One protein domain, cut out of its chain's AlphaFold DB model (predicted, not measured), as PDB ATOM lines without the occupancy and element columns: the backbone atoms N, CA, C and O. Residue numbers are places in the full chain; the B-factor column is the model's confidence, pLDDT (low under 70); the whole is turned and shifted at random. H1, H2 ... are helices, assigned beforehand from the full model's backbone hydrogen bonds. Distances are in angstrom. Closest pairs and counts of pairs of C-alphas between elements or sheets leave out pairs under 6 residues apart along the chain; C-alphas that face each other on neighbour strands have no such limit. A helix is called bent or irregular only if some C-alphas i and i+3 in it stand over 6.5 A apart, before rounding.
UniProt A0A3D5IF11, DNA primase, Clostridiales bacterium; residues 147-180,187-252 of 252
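Overview. This is residues 147 to 180 and 187 to 252 of the 252 residues of the protein "DNA primase" of Clostridiales bacterium (UniProt A0A3D5IF11). One long helix, H1, makes the core and the longest axis, and shorter helices wrap partly round it. The arms H2a and H2b of the bent helix H2 fold back over one side of H1, H2b at a shallow tilt to it, while H3, H4 and H5 each cross H1 steeply, H3 at residues 153 to 160, H4 at residues 160 to 170 and H5 at residues 169 to 173; residues 147 to 152 of H1 reach past H3. The printed part has 100 residues with five named helices, in the order H1, H2, H3, H4, H5, and no named strand; the class is all helix, with helix packing mostly crossed. The whole is only just compact, close to loose, with a radius of gyration of the C-alphas of 15.0 A, and is elongated, spanning 48 by 26 by 23 A.

Arrangement. H1, residues 147 to 177, is the hub, touching four other helices. H2, residues 189 to 210, was assigned as one helix by its hydrogen bonds but is bent: C-alphas 196 and 199 are 6.9 A apart, and its arms H2a, residues 189 to 196, and H2b, residues 199 to 210, stand at a steep tilt of 45 degrees. H2a touches residues 171 to 175 of H1 alone, opposite ways at a steep tilt of 48 degrees; their closest C-alphas are those of Ala 194 and Leu 171, 4.8 A apart. H2b touches residues 157 to 168 of H1 alone, opposite ways at a shallow tilt of 33 degrees, only just short of steep; the closest C-alphas, of Ile 205 and Ala 161, are 5.7 A apart. H3, residues 213 to 225, touches H1 at a steep tilt of 69 degrees, only just short of about perpendicular, with the C-alphas of Ala 220 and Glu 157 closest at 5.5 A. H3 also touches H2b, the closest C-alphas being those of Arg 216 and Leu 208, 4.8 A apart. H4, residues 228 to 238, touches H1 the same way at a steep tilt of 50 degrees, with the C-alphas of Asn 236 and Tyr 167 closest at 6.1 A. H5, residues 240 to 251, touches H1 with residues 242 to 246 alone, at a steep tilt of 67 degrees; the closest C-alphas, of Val 243 and Leu 170, are 6.1 A apart. H4 and H5 meet only through their link, and H2b and H4, for instance, are apart. Every backbone O i to N i+4 pair is within hydrogen-bond range in H1, H2a, H2b, H3, H4 and H5.

Along the chain. H1 begins at C-alpha 147, (134.421, 164.136, 93.575), and is 44.6 A from first to last C-alpha. H2a and H2b measure 10.6 A and 16.2 A, H3 17.9 A and H4 15.5 A. H5 measures 16.8 A and ends at C-alpha 251, (133.455, 170.923, 135.089).

Size, cuts and confidence. The two C-alphas farthest apart, of Ile 147 and Pro 180, are 50.7 A apart. Residues 181 to 186 are not printed, and C-alphas 180 and 187 are 6.8 A apart across this cut, which lies in the link from H1 to H2. The links H2 to H3, H3 to H4 and H4 to H5 are tight. The mean pLDDT of the printed part is 86.7; residues 147 to 151, 250 and 252 are under 70.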
ATOM      1  N   ILE A 147     133.826 163.427  92.424       54.38
ATOM      2  CA  ILE A 147     134.421 164.136  93.575       54.38
ATOM      3  C   ILE A 147     133.390 164.975  94.346       54.38
ATOM      4  O   ILE A 147     133.296 164.856  95.561       54.38
ATOM      5  N   ARG A 148     132.552 165.772  93.664       53.84
ATOM      6  CA  ARG A 148     131.508 166.571  94.339       53.84
ATOM      7  C   ARG A 148     130.413 165.687  94.934       53.84
ATOM      8  O   ARG A 148     129.821 166.034  95.951       53.84
ATOM      9  N   GLN A 149     130.122 164.562  94.280       61.78
ATOM     10  CA  GLN A 149     129.183 163.584  94.823       61.78
ATOM     11  C   GLN A 149     129.768 162.919  96.074       61.78
ATOM     12  O   GLN A 149     129.062 162.797  97.061       61.78
ATOM     13  N   GLU A 150     131.052 162.564  96.071       63.62
ATOM     14  CA  GLU A 150     131.764 161.983  97.213       63.62
ATOM     15  C   GLU A 150     131.911 162.971  98.378       63.62
ATOM     16  O   GLU A 150     131.685 162.581  99.520       63.62
ATOM     17  N   GLU A 151     132.214 164.248  98.118       64.88
ATOM     18  CA  GLU A 151     132.198 165.307  99.140       64.88
ATOM     19  C   GLU A 151     130.796 165.479  99.728       64.88
ATOM     20  O   GLU A 151     130.639 165.473 100.944       64.88
ATOM     21  N   SER A 152     129.762 165.533  98.883       78.06
ATOM     22  CA  SER A 152     128.374 165.622  99.345       78.06
ATOM     23  C   SER A 152     127.941 164.384 100.140       78.06
ATOM     24  O   SER A 152     127.196 164.514 101.108       78.06
ATOM     25  N   LEU A 153     128.406 163.186  99.772       81.88
ATOM     26  CA  LEU A 153     128.153 161.960 100.530       81.88
ATOM     27  C   LEU A 153     128.850 162.006 101.890       81.88
ATOM     28  O   LEU A 153     128.199 161.756 102.897       81.88
ATOM     29  N   ARG A 154     130.122 162.410 101.941       82.88
ATOM     30  CA  ARG A 154     130.863 162.564 103.203       82.88
ATOM     31  C   ARG A 154     130.265 163.636 104.107       82.88
ATOM     32  O   ARG A 154     130.232 163.449 105.317       82.88
ATOM     33  N   GLU A 155     129.775 164.739 103.546       87.62
ATOM     34  CA  GLU A 155     129.049 165.764 104.303       87.62
ATOM     35  C   GLU A 155     127.758 165.196 104.907       87.62
ATOM     36  O   GLU A 155     127.476 165.430 106.082       87.62
ATOM     37  N   ARG A 156     126.999 164.399 104.142       90.06
ATOM     38  CA  ARG A 156     125.789 163.719 104.636       90.06
ATOM     39  C   ARG A 156     126.111 162.693 105.724       90.06
ATOM     40  O   ARG A 156     125.440 162.686 106.754       90.06
ATOM     41  N   GLU A 157     127.133 161.866 105.515       93.69
ATOM     42  CA  GLU A 157     127.636 160.890 106.493       93.69
ATOM     43  C   GLU A 157     128.058 161.595 107.793       93.69
ATOM     44  O   GLU A 157     127.605 161.229 108.878       93.69
ATOM     45  N   GLY A 158     128.860 162.659 107.681       93.56
ATOM     46  CA  GLY A 158     129.336 163.442 108.820       93.56
ATOM     47  C   GLY A 158     128.211 164.144 109.581       93.56
ATOM     48  O   GLY A 158     128.229 164.183 110.809       93.56
ATOM     49  N   HIS A 159     127.198 164.648 108.875       94.75
ATOM     50  CA  HIS A 159     126.018 165.229 109.505       94.75
ATOM     51  C   HIS A 159     125.230 164.191 110.317       94.75
ATOM     52  O   HIS A 159     124.926 164.440 111.483       94.75
ATOM     53  N   CYS A 160     124.981 163.007 109.742       95.12
ATOM     54  CA  CYS A 160     124.322 161.909 110.452       95.12
ATOM     55  C   CYS A 160     125.091 161.524 111.722       95.12
ATOM     56  O   CYS A 160     124.502 161.395 112.794       95.12
ATOM     57  N   ALA A 161     126.416 161.396 111.607       95.94
ATOM     58  CA  ALA A 161     127.280 161.055 112.729       95.94
ATOM     59  C   ALA A 161     127.216 162.116 113.836       95.94
ATOM     60  O   ALA A 161     127.045 161.766 114.999       95.94
ATOM     61  N   SER A 162     127.283 163.403 113.483       96.06
ATOM     62  CA  SER A 162     127.221 164.508 114.449       96.06
ATOM     63  C   SER A 162     125.932 164.483 115.273       96.06
ATOM     64  O   SER A 162     125.981 164.567 116.497       96.06
ATOM     65  N   VAL A 163     124.782 164.317 114.613       95.50
ATOM     66  CA  VAL A 163     123.470 164.263 115.277       95.50
ATOM     67  C   VAL A 163     123.372 163.054 116.209       95.50
ATOM     68  O   VAL A 163     122.889 163.169 117.339       95.50
ATOM     69  N   LEU A 164     123.842 161.888 115.757       95.81
ATOM     70  CA  LEU A 164     123.833 160.679 116.575       95.81
ATOM     71  C   LEU A 164     124.787 160.777 117.766       95.81
ATOM     72  O   LEU A 164     124.430 160.306 118.837       95.81
ATOM     73  N   ILE A 165     125.955 161.407 117.619       96.19
ATOM     74  CA  ILE A 165     126.905 161.629 118.722       96.19
ATOM     75  C   ILE A 165     126.284 162.512 119.808       96.19
ATOM     76  O   ILE A 165     126.381 162.193 120.994       96.19
ATOM     77  N   GLU A 166     125.613 163.599 119.422       94.81
ATOM     78  CA  GLU A 166     124.888 164.451 120.372       94.81
ATOM     79  C   GLU A 166     123.797 163.667 121.110       94.81
ATOM     80  O   GLU A 166     123.653 163.784 122.330       94.81
ATOM     81  N   TYR A 167     123.073 162.813 120.387       95.69
ATOM     82  CA  TYR A 167     122.043 161.976 120.986       95.69
ATOM     83  C   TYR A 167     122.640 160.921 121.923       95.69
ATOM     84  O   TYR A 167     122.180 160.760 123.052       95.69
ATOM     85  N   GLU A 168     123.711 160.247 121.508       95.81
ATOM     86  CA  GLU A 168     124.431 159.265 122.318       95.81
ATOM     87  C   GLU A 168     124.911 159.878 123.638       95.81
ATOM     88  O   GLU A 168     124.783 159.263 124.700       95.81
ATOM     89  N   ARG A 169     125.411 161.118 123.589       93.69
ATOM     90  CA  ARG A 169     125.825 161.874 124.772       93.69
ATOM     91  C   ARG A 169     124.666 162.099 125.740       93.69
ATOM     92  O   ARG A 169     124.823 161.836 126.931       93.69
ATOM     93  N   LEU A 170     123.505 162.528 125.238       92.75
ATOM     94  CA  LEU A 170     122.291 162.682 126.047       92.75
ATOM     95  C   LEU A 170     121.877 161.350 126.695       92.75
ATOM     96  O   LEU A 170     121.557 161.310 127.882       92.75
ATOM     97  N   LEU A 171     121.909 160.244 125.944       93.69
ATOM     98  CA  LEU A 171     121.543 158.923 126.467       93.69
ATOM     99  C   LEU A 171     122.511 158.452 127.560       93.69
ATOM    100  O   LEU A 171     122.066 158.011 128.620       93.69
ATOM    101  N   LYS A 172     123.825 158.599 127.343       92.69
ATOM    102  CA  LYS A 172     124.857 158.281 128.345       92.69
ATOM    103  C   LYS A 172     124.697 159.131 129.605       92.69
ATOM    104  O   LYS A 172     124.772 158.598 130.711       92.69
ATOM    105  N   ASN A 173     124.412 160.424 129.450       90.62
ATOM    106  CA  ASN A 173     124.126 161.296 130.583       90.62
ATOM    107  C   ASN A 173     122.922 160.799 131.396       90.62
ATOM    108  O   ASN A 173     123.002 160.669 132.618       90.62
ATOM    109  N   ARG A 174     121.820 160.464 130.720       91.19
ATOM    110  CA  ARG A 174     120.617 159.943 131.377       91.19
ATOM    111  C   ARG A 174     120.881 158.639 132.111       91.19
ATOM    112  O   ARG A 174     120.377 158.467 133.219       91.19
ATOM    113  N   GLN A 175     121.694 157.752 131.539       90.88
ATOM    114  CA  GLN A 175     122.099 156.531 132.229       90.88
ATOM    115  C   GLN A 175     122.834 156.815 133.535       90.88
ATOM    116  O   GLN A 175     122.554 156.166 134.531       90.88
ATOM    117  N   GLN A 176     123.735 157.797 133.548       88.62
ATOM    118  CA  GLN A 176     124.484 158.151 134.753       88.62
ATOM    119  C   GLN A 176     123.612 158.865 135.791       88.62
ATOM    120  O   GLN A 176     123.675 158.550 136.975       88.62
ATOM    121  N   ARG A 177     122.788 159.823 135.354       87.75
ATOM    122  CA  ARG A 177     122.019 160.703 136.246       87.75
ATOM    123  C   ARG A 177     120.801 160.029 136.867       87.75
ATOM    124  O   ARG A 177     120.423 160.374 137.981       87.75
ATOM    125  N   PHE A 178     120.169 159.117 136.133       88.75
ATOM    126  CA  PHE A 178     118.951 158.434 136.567       88.75
ATOM    127  C   PHE A 178     119.200 156.977 136.977       88.75
ATOM    128  O   PHE A 178     118.230 156.248 137.176       88.75
ATOM    129  N   ALA A 179     120.464 156.546 137.097       87.88
ATOM    130  CA  ALA A 179     120.814 155.234 137.638       87.88
ATOM    131  C   ALA A 179     120.281 155.080 139.076       87.88
ATOM    132  O   ALA A 179     120.526 155.967 139.898       87.88
ATOM    133  N   PRO A 180     119.594 153.970 139.405       87.81
ATOM    134  CA  PRO A 180     119.173 153.705 140.772       87.81
ATOM    135  C   PRO A 180     120.400 153.495 141.665       87.81
ATOM    136  O   PRO A 180     121.344 152.790 141.294       87.81
ATOM    137  N   TRP A 187     112.658 151.932 138.544       84.06
ATOM    138  CA  TRP A 187     113.422 152.308 137.361       84.06
ATOM    139  C   TRP A 187     112.834 153.562 136.721       84.06
ATOM    140  O   TRP A 187     111.670 153.588 136.337       84.06
ATOM    141  N   ASN A 188     113.656 154.596 136.556       90.94
ATOM    142  CA  ASN A 188     113.225 155.821 135.897       90.94
ATOM    143  C   ASN A 188     113.003 155.596 134.390       90.94
ATOM    144  O   ASN A 188     113.893 155.094 133.699       90.94
ATOM    145  N   ASP A 189     111.880 156.066 133.845       89.50
ATOM    146  CA  ASP A 189     111.556 155.935 132.416       89.50
ATOM    147  C   ASP A 189     112.648 156.484 131.486       89.50
ATOM    148  O   ASP A 189     112.901 155.930 130.411       89.50
ATOM    149  N   ARG A 190     113.340 157.559 131.893       87.88
ATOM    150  CA  ARG A 190     114.442 158.142 131.111       87.88
ATOM    151  C   ARG A 190     115.657 157.223 131.074       87.88
ATOM    152  O   ARG A 190     116.294 157.134 130.028       87.88
ATOM    153  N   LEU A 191     115.953 156.531 132.175       90.31
ATOM    154  CA  LEU A 191     117.019 155.528 132.242       90.31
ATOM    155  C   LEU A 191     116.687 154.324 131.358       90.31
ATOM    156  O   LEU A 191     117.535 153.877 130.585       90.31
ATOM    157  N   VAL A 192     115.459 153.812 131.472       90.38
ATOM    158  CA  VAL A 192     114.980 152.658 130.699       90.38
ATOM    159  C   VAL A 192     115.049 152.976 129.208       90.38
ATOM    160  O   VAL A 192     115.719 152.274 128.451       90.38
ATOM    161  N   SER A 193     114.459 154.102 128.797       88.50
ATOM    162  CA  SER A 193     114.471 154.563 127.404       88.50
ATOM    163  C   SER A 193     115.895 154.764 126.879       88.50
ATOM    164  O   SER A 193     116.213 154.328 125.771       88.50
ATOM    165  N   ALA A 194     116.778 155.371 127.683       90.81
ATOM    166  CA  ALA A 194     118.173 155.568 127.302       90.81
ATOM    167  C   ALA A 194     118.917 154.243 127.108       90.81
ATOM    168  O   ALA A 194     119.636 154.074 126.126       90.81
ATOM    169  N   SER A 195     118.693 153.286 128.007       91.06
ATOM    170  CA  SER A 195     119.346 151.977 127.964       91.06
ATOM    171  C   SER A 195     118.891 151.124 126.784       91.06
ATOM    172  O   SER A 195     119.690 150.354 126.255       91.06
ATOM    173  N   HIS A 196     117.648 151.289 126.328       91.19
ATOM    174  CA  HIS A 196     117.164 150.632 125.115       91.19
ATOM    175  C   HIS A 196     117.725 151.253 123.831       91.19
ATOM    176  O   HIS A 196     118.078 150.521 122.909       91.19
ATOM    177  N   ALA A 197     117.818 152.582 123.757       89.94
ATOM    178  CA  ALA A 197     118.242 153.270 122.537       89.94
ATOM    179  C   ALA A 197     119.766 153.256 122.327       89.94
ATOM    180  O   ALA A 197     120.231 153.172 121.188       89.94
ATOM    181  N   LEU A 198     120.548 153.328 123.411       92.88
ATOM    182  CA  LEU A 198     121.995 153.534 123.342       92.88
ATOM    183  C   LEU A 198     122.737 152.496 122.474       92.88
ATOM    184  O   LEU A 198     123.511 152.926 121.620       92.88
ATOM    185  N   PRO A 199     122.499 151.171 122.592       93.69
ATOM    186  CA  PRO A 199     123.234 150.185 121.796       93.69
ATOM    187  C   PRO A 199     123.060 150.370 120.284       93.69
ATOM    188  O   PRO A 199     124.025 150.254 119.529       93.69
ATOM    189  N   GLN A 200     121.839 150.688 119.840       93.12
ATOM    190  CA  GLN A 200     121.550 150.914 118.426       93.12
ATOM    191  C   GLN A 200     122.219 152.198 117.928       93.12
ATOM    192  O   GLN A 200     122.830 152.196 116.864       93.12
ATOM    193  N   VAL A 201     122.153 153.277 118.712       94.56
ATOM    194  CA  VAL A 201     122.793 154.554 118.369       94.56
ATOM    195  C   VAL A 201     124.311 154.390 118.263       94.56
ATOM    196  O   VAL A 201     124.889 154.784 117.251       94.56
ATOM    197  N   SER A 202     124.952 153.747 119.243       93.88
ATOM    198  CA  SER A 202     126.395 153.474 119.212       93.88
ATOM    199  C   SER A 202     126.795 152.614 118.009       93.88
ATOM    200  O   SER A 202     127.815 152.880 117.376       93.88
ATOM    201  N   TYR A 203     125.983 151.612 117.651       93.25
ATOM    202  CA  TYR A 203     126.212 150.800 116.453       93.25
ATOM    203  C   TYR A 203     126.166 151.644 115.172       93.25
ATOM    204  O   TYR A 203     127.076 151.561 114.351       93.25
ATOM    205  N   MET A 204     125.152 152.499 115.024       92.69
ATOM    206  CA  MET A 204     125.001 153.364 113.849       92.69
ATOM    207  C   MET A 204     126.143 154.380 113.728       92.69
ATOM    208  O   MET A 204     126.622 154.624 112.622       92.69
ATOM    209  N   ILE A 205     126.632 154.920 114.850       95.12
ATOM    210  CA  ILE A 205     127.844 155.753 114.869       95.12
ATOM    211  C   ILE A 205     129.049 154.937 114.384       95.12
ATOM    212  O   ILE A 205     129.763 155.390 113.493       95.12
ATOM    213  N   GLY A 206     129.247 153.719 114.898       92.88
ATOM    214  CA  GLY A 206     130.328 152.832 114.452       92.88
ATOM    215  C   GLY A 206     130.279 152.543 112.948       92.88
ATOM    216  O   GLY A 206     131.297 152.640 112.262       92.88
ATOM    217  N   CYS A 207     129.082 152.290 112.408       92.44
ATOM    218  CA  CYS A 207     128.871 152.133 110.970       92.44
ATOM    219  C   CYS A 207     129.299 153.367 110.173       92.44
ATOM    220  O   CYS A 207     129.839 153.201 109.088       92.44
ATOM    221  N   LEU A 208     129.094 154.582 110.692       92.19
ATOM    222  CA  LEU A 208     129.442 155.837 110.016       92.19
ATOM    223  C   LEU A 208     130.937 156.200 110.094       92.19
ATOM    224  O   LEU A 208     131.391 156.999 109.276       92.19
ATOM    225  N   TYR A 209     131.710 155.622 111.020       87.06
ATOM    226  CA  TYR A 209     133.152 155.890 111.155       87.06
ATOM    227  C   TYR A 209     134.030 154.808 110.523       87.06
ATOM    228  O   TYR A 209     134.903 155.124 109.712       87.06
ATOM    229  N   ASP A 210     133.781 153.542 110.867       79.00
ATOM    230  CA  ASP A 210     134.760 152.466 110.661       79.00
ATOM    231  C   ASP A 210     134.364 151.468 109.563       79.00
ATOM    232  O   ASP A 210     135.169 150.623 109.170       79.00
ATOM    233  N   ALA A 211     133.137 151.552 109.037       83.00
ATOM    234  CA  ALA A 211     132.679 150.657 107.977       83.00
ATOM    235  C   ALA A 211     133.149 151.101 106.582       83.00
ATOM    236  O   ALA A 211     133.609 152.229 106.379       83.00
ATOM    237  N   ASP A 212     133.015 150.222 105.586       87.06
ATOM    238  CA  ASP A 212     133.296 150.567 104.193       87.06
ATOM    239  C   ASP A 212     132.305 151.611 103.634       87.06
ATOM    240  O   ASP A 212     131.269 151.924 104.224       87.06
ATOM    241  N   SER A 213     132.636 152.188 102.475       82.00
ATOM    242  CA  SER A 213     131.855 153.283 101.883       82.00
ATOM    243  C   SER A 213     130.421 152.910 101.506       82.00
ATOM    244  O   SER A 213     129.593 153.809 101.396       82.00
ATOM    245  N   VAL A 214     130.127 151.628 101.267       86.00
ATOM    246  CA  VAL A 214     128.761 151.177 100.967       86.00
ATOM    247  C   VAL A 214     127.945 151.194 102.252       86.00
ATOM    248  O   VAL A 214     126.899 151.832 102.295       86.00
ATOM    249  N   ILE A 215     128.475 150.607 103.327       86.25
ATOM    250  CA  ILE A 215     127.788 150.557 104.624       86.25
ATOM    251  C   ILE A 215     127.548 151.962 105.190       86.25
ATOM    252  O   ILE A 215     126.444 152.247 105.662       86.25
ATOM    253  N   ARG A 216     128.541 152.864 105.121       90.00
ATOM    254  CA  ARG A 216     128.365 154.259 105.574       90.00
ATOM    255  C   ARG A 216     127.236 154.957 104.828       90.00
ATOM    256  O   ARG A 216     126.359 155.555 105.452       90.00
ATOM    257  N   LYS A 217     127.253 154.841 103.498       89.25
ATOM    258  CA  LYS A 217     126.242 155.439 102.635       89.25
ATOM    259  C   LYS A 217     124.857 154.882 102.941       89.25
ATOM    260  O   LYS A 217     123.944 155.673 103.141       89.25
ATOM    261  N   ASP A 218     124.708 153.564 103.008       89.56
ATOM    262  CA  ASP A 218     123.413 152.924 103.251       89.56
ATOM    263  C   ASP A 218     122.864 153.290 104.638       89.56
ATOM    264  O   ASP A 218     121.675 153.566 104.785       89.56
ATOM    265  N   THR A 219     123.738 153.388 105.646       90.88
ATOM    266  CA  THR A 219     123.370 153.850 106.996       90.88
ATOM    267  C   THR A 219     122.870 155.297 106.970       90.88
ATOM    268  O   THR A 219     121.815 155.599 107.529       90.88
ATOM    269  N   ALA A 220     123.597 156.196 106.297       91.56
ATOM    270  CA  ALA A 220     123.209 157.598 106.157       91.56
ATOM    271  C   ALA A 220     121.922 157.766 105.331       91.56
ATOM    272  O   ALA A 220     121.053 158.561 105.685       91.56
ATOM    273  N   ASP A 221     121.774 157.009 104.244       89.94
ATOM    274  CA  ASP A 221     120.571 157.011 103.414       89.94
ATOM    275  C   ASP A 221     119.365 156.504 104.224       89.94
ATOM    276  O   ASP A 221     118.315 157.144 104.184       89.94
ATOM    277  N   SER A 222     119.520 155.441 105.023       89.81
ATOM    278  CA  SER A 222     118.462 154.935 105.910       89.81
ATOM    279  C   SER A 222     118.004 155.995 106.912       89.81
ATOM    280  O   SER A 222     116.809 156.246 107.003       89.81
ATOM    281  N   LEU A 223     118.943 156.646 107.610       89.38
ATOM    282  CA  LEU A 223     118.672 157.701 108.600       89.38
ATOM    283  C   LEU A 223     117.933 158.917 108.027       89.38
ATOM    284  O   LEU A 223     117.186 159.596 108.735       89.38
ATOM    285  N   LEU A 224     118.213 159.243 106.766       88.00
ATOM    286  CA  LEU A 224     117.656 160.408 106.082       88.00
ATOM    287  C   LEU A 224     116.322 160.106 105.391       88.00
ATOM    288  O   LEU A 224     115.537 161.028 105.177       88.00
ATOM    289  N   CYS A 225     116.079 158.851 105.004       82.00
ATOM    290  CA  CYS A 225     114.902 158.446 104.234       82.00
ATOM    291  C   CYS A 225     113.623 158.400 105.083       82.00
ATOM    292  O   CYS A 225     112.543 158.717 104.589       82.00
ATOM    293  N   ASP A 226     113.737 158.026 106.355       79.00
ATOM    294  CA  ASP A 226     112.609 157.754 107.251       79.00
ATOM    295  C   ASP A 226     112.318 158.889 108.256       79.00
ATOM    296  O   ASP A 226     111.544 158.708 109.194       79.00
ATOM    297  N   ASP A 227     112.936 160.063 108.070       79.56
ATOM    298  CA  ASP A 227     112.896 161.208 108.995       79.56
ATOM    299  C   ASP A 227     113.365 160.889 110.436       79.56
ATOM    300  O   ASP A 227     113.203 161.722 111.345       79.56
ATOM    301  N   THR A 228     114.005 159.733 110.663       85.44
ATOM    302  CA  THR A 228     114.581 159.363 111.964       85.44
ATOM    303  C   THR A 228     115.590 160.415 112.402       85.44
ATOM    304  O   THR A 228     115.502 160.921 113.523       85.44
ATOM    305  N   LEU A 229     116.483 160.835 111.498       91.00
ATOM    306  CA  LEU A 229     117.491 161.845 111.814       91.00
ATOM    307  C   LEU A 229     116.857 163.174 112.250       91.00
ATOM    308  O   LEU A 229     117.194 163.685 113.313       91.00
ATOM    309  N   ARG A 230     115.858 163.680 111.512       89.06
ATOM    310  CA  ARG A 230     115.152 164.929 111.869       89.06
ATOM    311  C   ARG A 230     114.426 164.844 113.207       89.06
ATOM    312  O   ARG A 230     114.170 165.858 113.858       89.06
ATOM    313  N   SER A 231     113.974 163.651 113.576       90.44
ATOM    314  CA  SER A 231     113.303 163.417 114.853       90.44
ATOM    315  C   SER A 231     114.305 163.464 116.005       90.44
ATOM    316  O   SER A 231     114.037 164.125 117.007       90.44
ATOM    317  N   ILE A 232     115.485 162.866 115.818       91.88
ATOM    318  CA  ILE A 232     116.597 162.934 116.771       91.88
ATOM    319  C   ILE A 232     117.117 164.370 116.904       91.88
ATOM    320  O   ILE A 232     117.291 164.844 118.019       91.88
ATOM    321  N   GLU A 233     117.277 165.111 115.808       91.50
ATOM    322  CA  GLU A 233     117.693 166.522 115.849       91.50
ATOM    323  C   GLU A 233     116.749 167.387 116.686       91.50
ATOM    324  O   GLU A 233     117.183 168.150 117.550       91.50
ATOM    325  N   ARG A 234     115.436 167.252 116.455       91.69
ATOM    326  CA  ARG A 234     114.420 167.960 117.247       91.69
ATOM    327  C   ARG A 234     114.493 167.567 118.716       91.69
ATOM    328  O   ARG A 234     114.328 168.423 119.583       91.69
ATOM    329  N   TRP A 235     114.746 166.291 118.990       90.81
ATOM    330  CA  TRP A 235     114.894 165.794 120.349       90.81
ATOM    331  C   TRP A 235     116.133 166.364 121.043       90.81
ATOM    332  O   TRP A 235     116.014 166.860 122.164       90.81
ATOM    333  N   ASN A 236     117.286 166.359 120.371       92.19
ATOM    334  CA  ASN A 236     118.533 166.941 120.867       92.19
ATOM    335  C   ASN A 236     118.358 168.435 121.152       92.19
ATOM    336  O   ASN A 236     118.734 168.903 122.223       92.19
ATOM    337  N   ALA A 237     117.721 169.175 120.240       91.31
ATOM    338  CA  ALA A 237     117.446 170.596 120.429       91.31
ATOM    339  C   ALA A 237     116.554 170.860 121.655       91.31
ATOM    340  O   ALA A 237     116.844 171.760 122.439       91.31
ATOM    341  N   ALA A 238     115.501 170.058 121.850       90.69
ATOM    342  CA  ALA A 238     114.589 170.195 122.986       90.69
ATOM    343  C   ALA A 238     115.234 169.856 124.343       90.69
ATOM    344  O   ALA A 238     114.739 170.301 125.374       90.69
ATOM    345  N   HIS A 239     116.323 169.081 124.351       89.12
ATOM    346  CA  HIS A 239     117.004 168.624 125.568       89.12
ATOM    347  C   HIS A 239     118.429 169.165 125.697       89.12
ATOM    348  O   HIS A 239     119.223 168.647 126.480       89.12
ATOM    349  N   LYS A 240     118.762 170.217 124.949       85.94
ATOM    350  CA  LYS A 240     120.099 170.811 124.957       85.94
ATOM    351  C   LYS A 240     120.510 171.294 126.353       85.94
ATOM    352  O   LYS A 240     121.598 170.969 126.813       85.94
ATOM    353  N   GLU A 241     119.599 171.958 127.062       82.69
ATOM    354  CA  GLU A 241     119.826 172.454 128.426       82.69
ATOM    355  C   GLU A 241     120.093 171.322 129.441       82.69
ATOM    356  O   GLU A 241     120.830 171.517 130.403       82.69
ATOM    357  N   GLU A 242     119.535 170.120 129.227       81.94
ATOM    358  CA  GLU A 242     119.778 168.948 130.086       81.94
ATOM    359  C   GLU A 242     121.243 168.494 130.007       81.94
ATOM    360  O   GLU A 242     121.834 168.136 131.029       81.94
ATOM    361  N   VAL A 243     121.818 168.534 128.799       77.00
ATOM    362  CA  VAL A 243     123.213 168.165 128.528       77.00
ATOM    363  C   VAL A 243     124.165 169.255 129.012       77.00
ATOM    364  O   VAL A 243     125.119 168.942 129.720       77.00
ATOM    365  N   ASP A 244     123.876 170.519 128.697       80.88
ATOM    366  CA  ASP A 244     124.719 171.656 129.093       80.88
ATOM    367  C   ASP A 244     124.840 171.736 130.630       80.88
ATOM    368  O   ASP A 244     125.942 171.841 131.168       80.88
ATOM    369  N   ALA A 245     123.730 171.548 131.356       77.44
ATOM    370  CA  ALA A 245     123.735 171.522 132.821       77.44
ATOM    371  C   ALA A 245     124.563 170.365 133.413       77.44
ATOM    372  O   ALA A 245     125.075 170.470 134.528       77.44
ATOM    373  N   HIS A 246     124.684 169.238 132.705       74.50
ATOM    374  CA  HIS A 246     125.549 168.147 133.143       74.50
ATOM    375  C   HIS A 246     127.025 168.452 132.919       74.50
ATOM    376  O   HIS A 246     127.834 168.160 133.796       74.50
ATOM    377  N   ASP A 247     127.369 169.028 131.770       75.38
ATOM    378  CA  ASP A 247     128.746 169.404 131.460       75.38
ATOM    379  C   ASP A 247     129.277 170.435 132.454       75.38
ATOM    380  O   ASP A 247     130.394 170.295 132.949       75.38
ATOM    381  N   GLU A 248     128.454 171.431 132.795       77.31
ATOM    382  CA  GLU A 248     128.764 172.411 133.838       77.31
ATOM    383  C   GLU A 248     128.972 171.741 135.200       77.31
ATOM    384  O   GLU A 248     129.937 172.051 135.894       77.31
ATOM    385  N   ALA A 249     128.119 170.779 135.568       73.00
ATOM    386  CA  ALA A 249     128.256 170.034 136.819       73.00
ATOM    387  C   ALA A 249     129.495 169.121 136.860       73.00
ATOM    388  O   ALA A 249     129.983 168.822 137.945       73.00
ATOM    389  N   LEU A 250     129.990 168.656 135.709       69.94
ATOM    390  CA  LEU A 250     131.204 167.838 135.610       69.94
ATOM    391  C   LEU A 250     132.483 168.693 135.588       69.94
ATOM    392  O   LEU A 250     133.560 168.194 135.910       69.94
ATOM    393  N   ALA A 251     132.365 169.955 135.164       70.81
ATOM    394  CA  ALA A 251     133.455 170.923 135.089       70.81
ATOM    395  C   ALA A 251     133.666 171.736 136.383       70.81
ATOM    396  O   ALA A 251     134.724 172.354 136.527       70.81
ATOM    397  N   ALA A 252     132.675 171.760 137.281       61.78
ATOM    398  CA  ALA A 252     132.709 172.423 138.589       61.78
ATOM    399  C   ALA A 252     133.318 171.533 139.685       61.78
ATOM    400  O   ALA A 252     134.013 172.099 140.562       61.78
TER     401      ALA A 252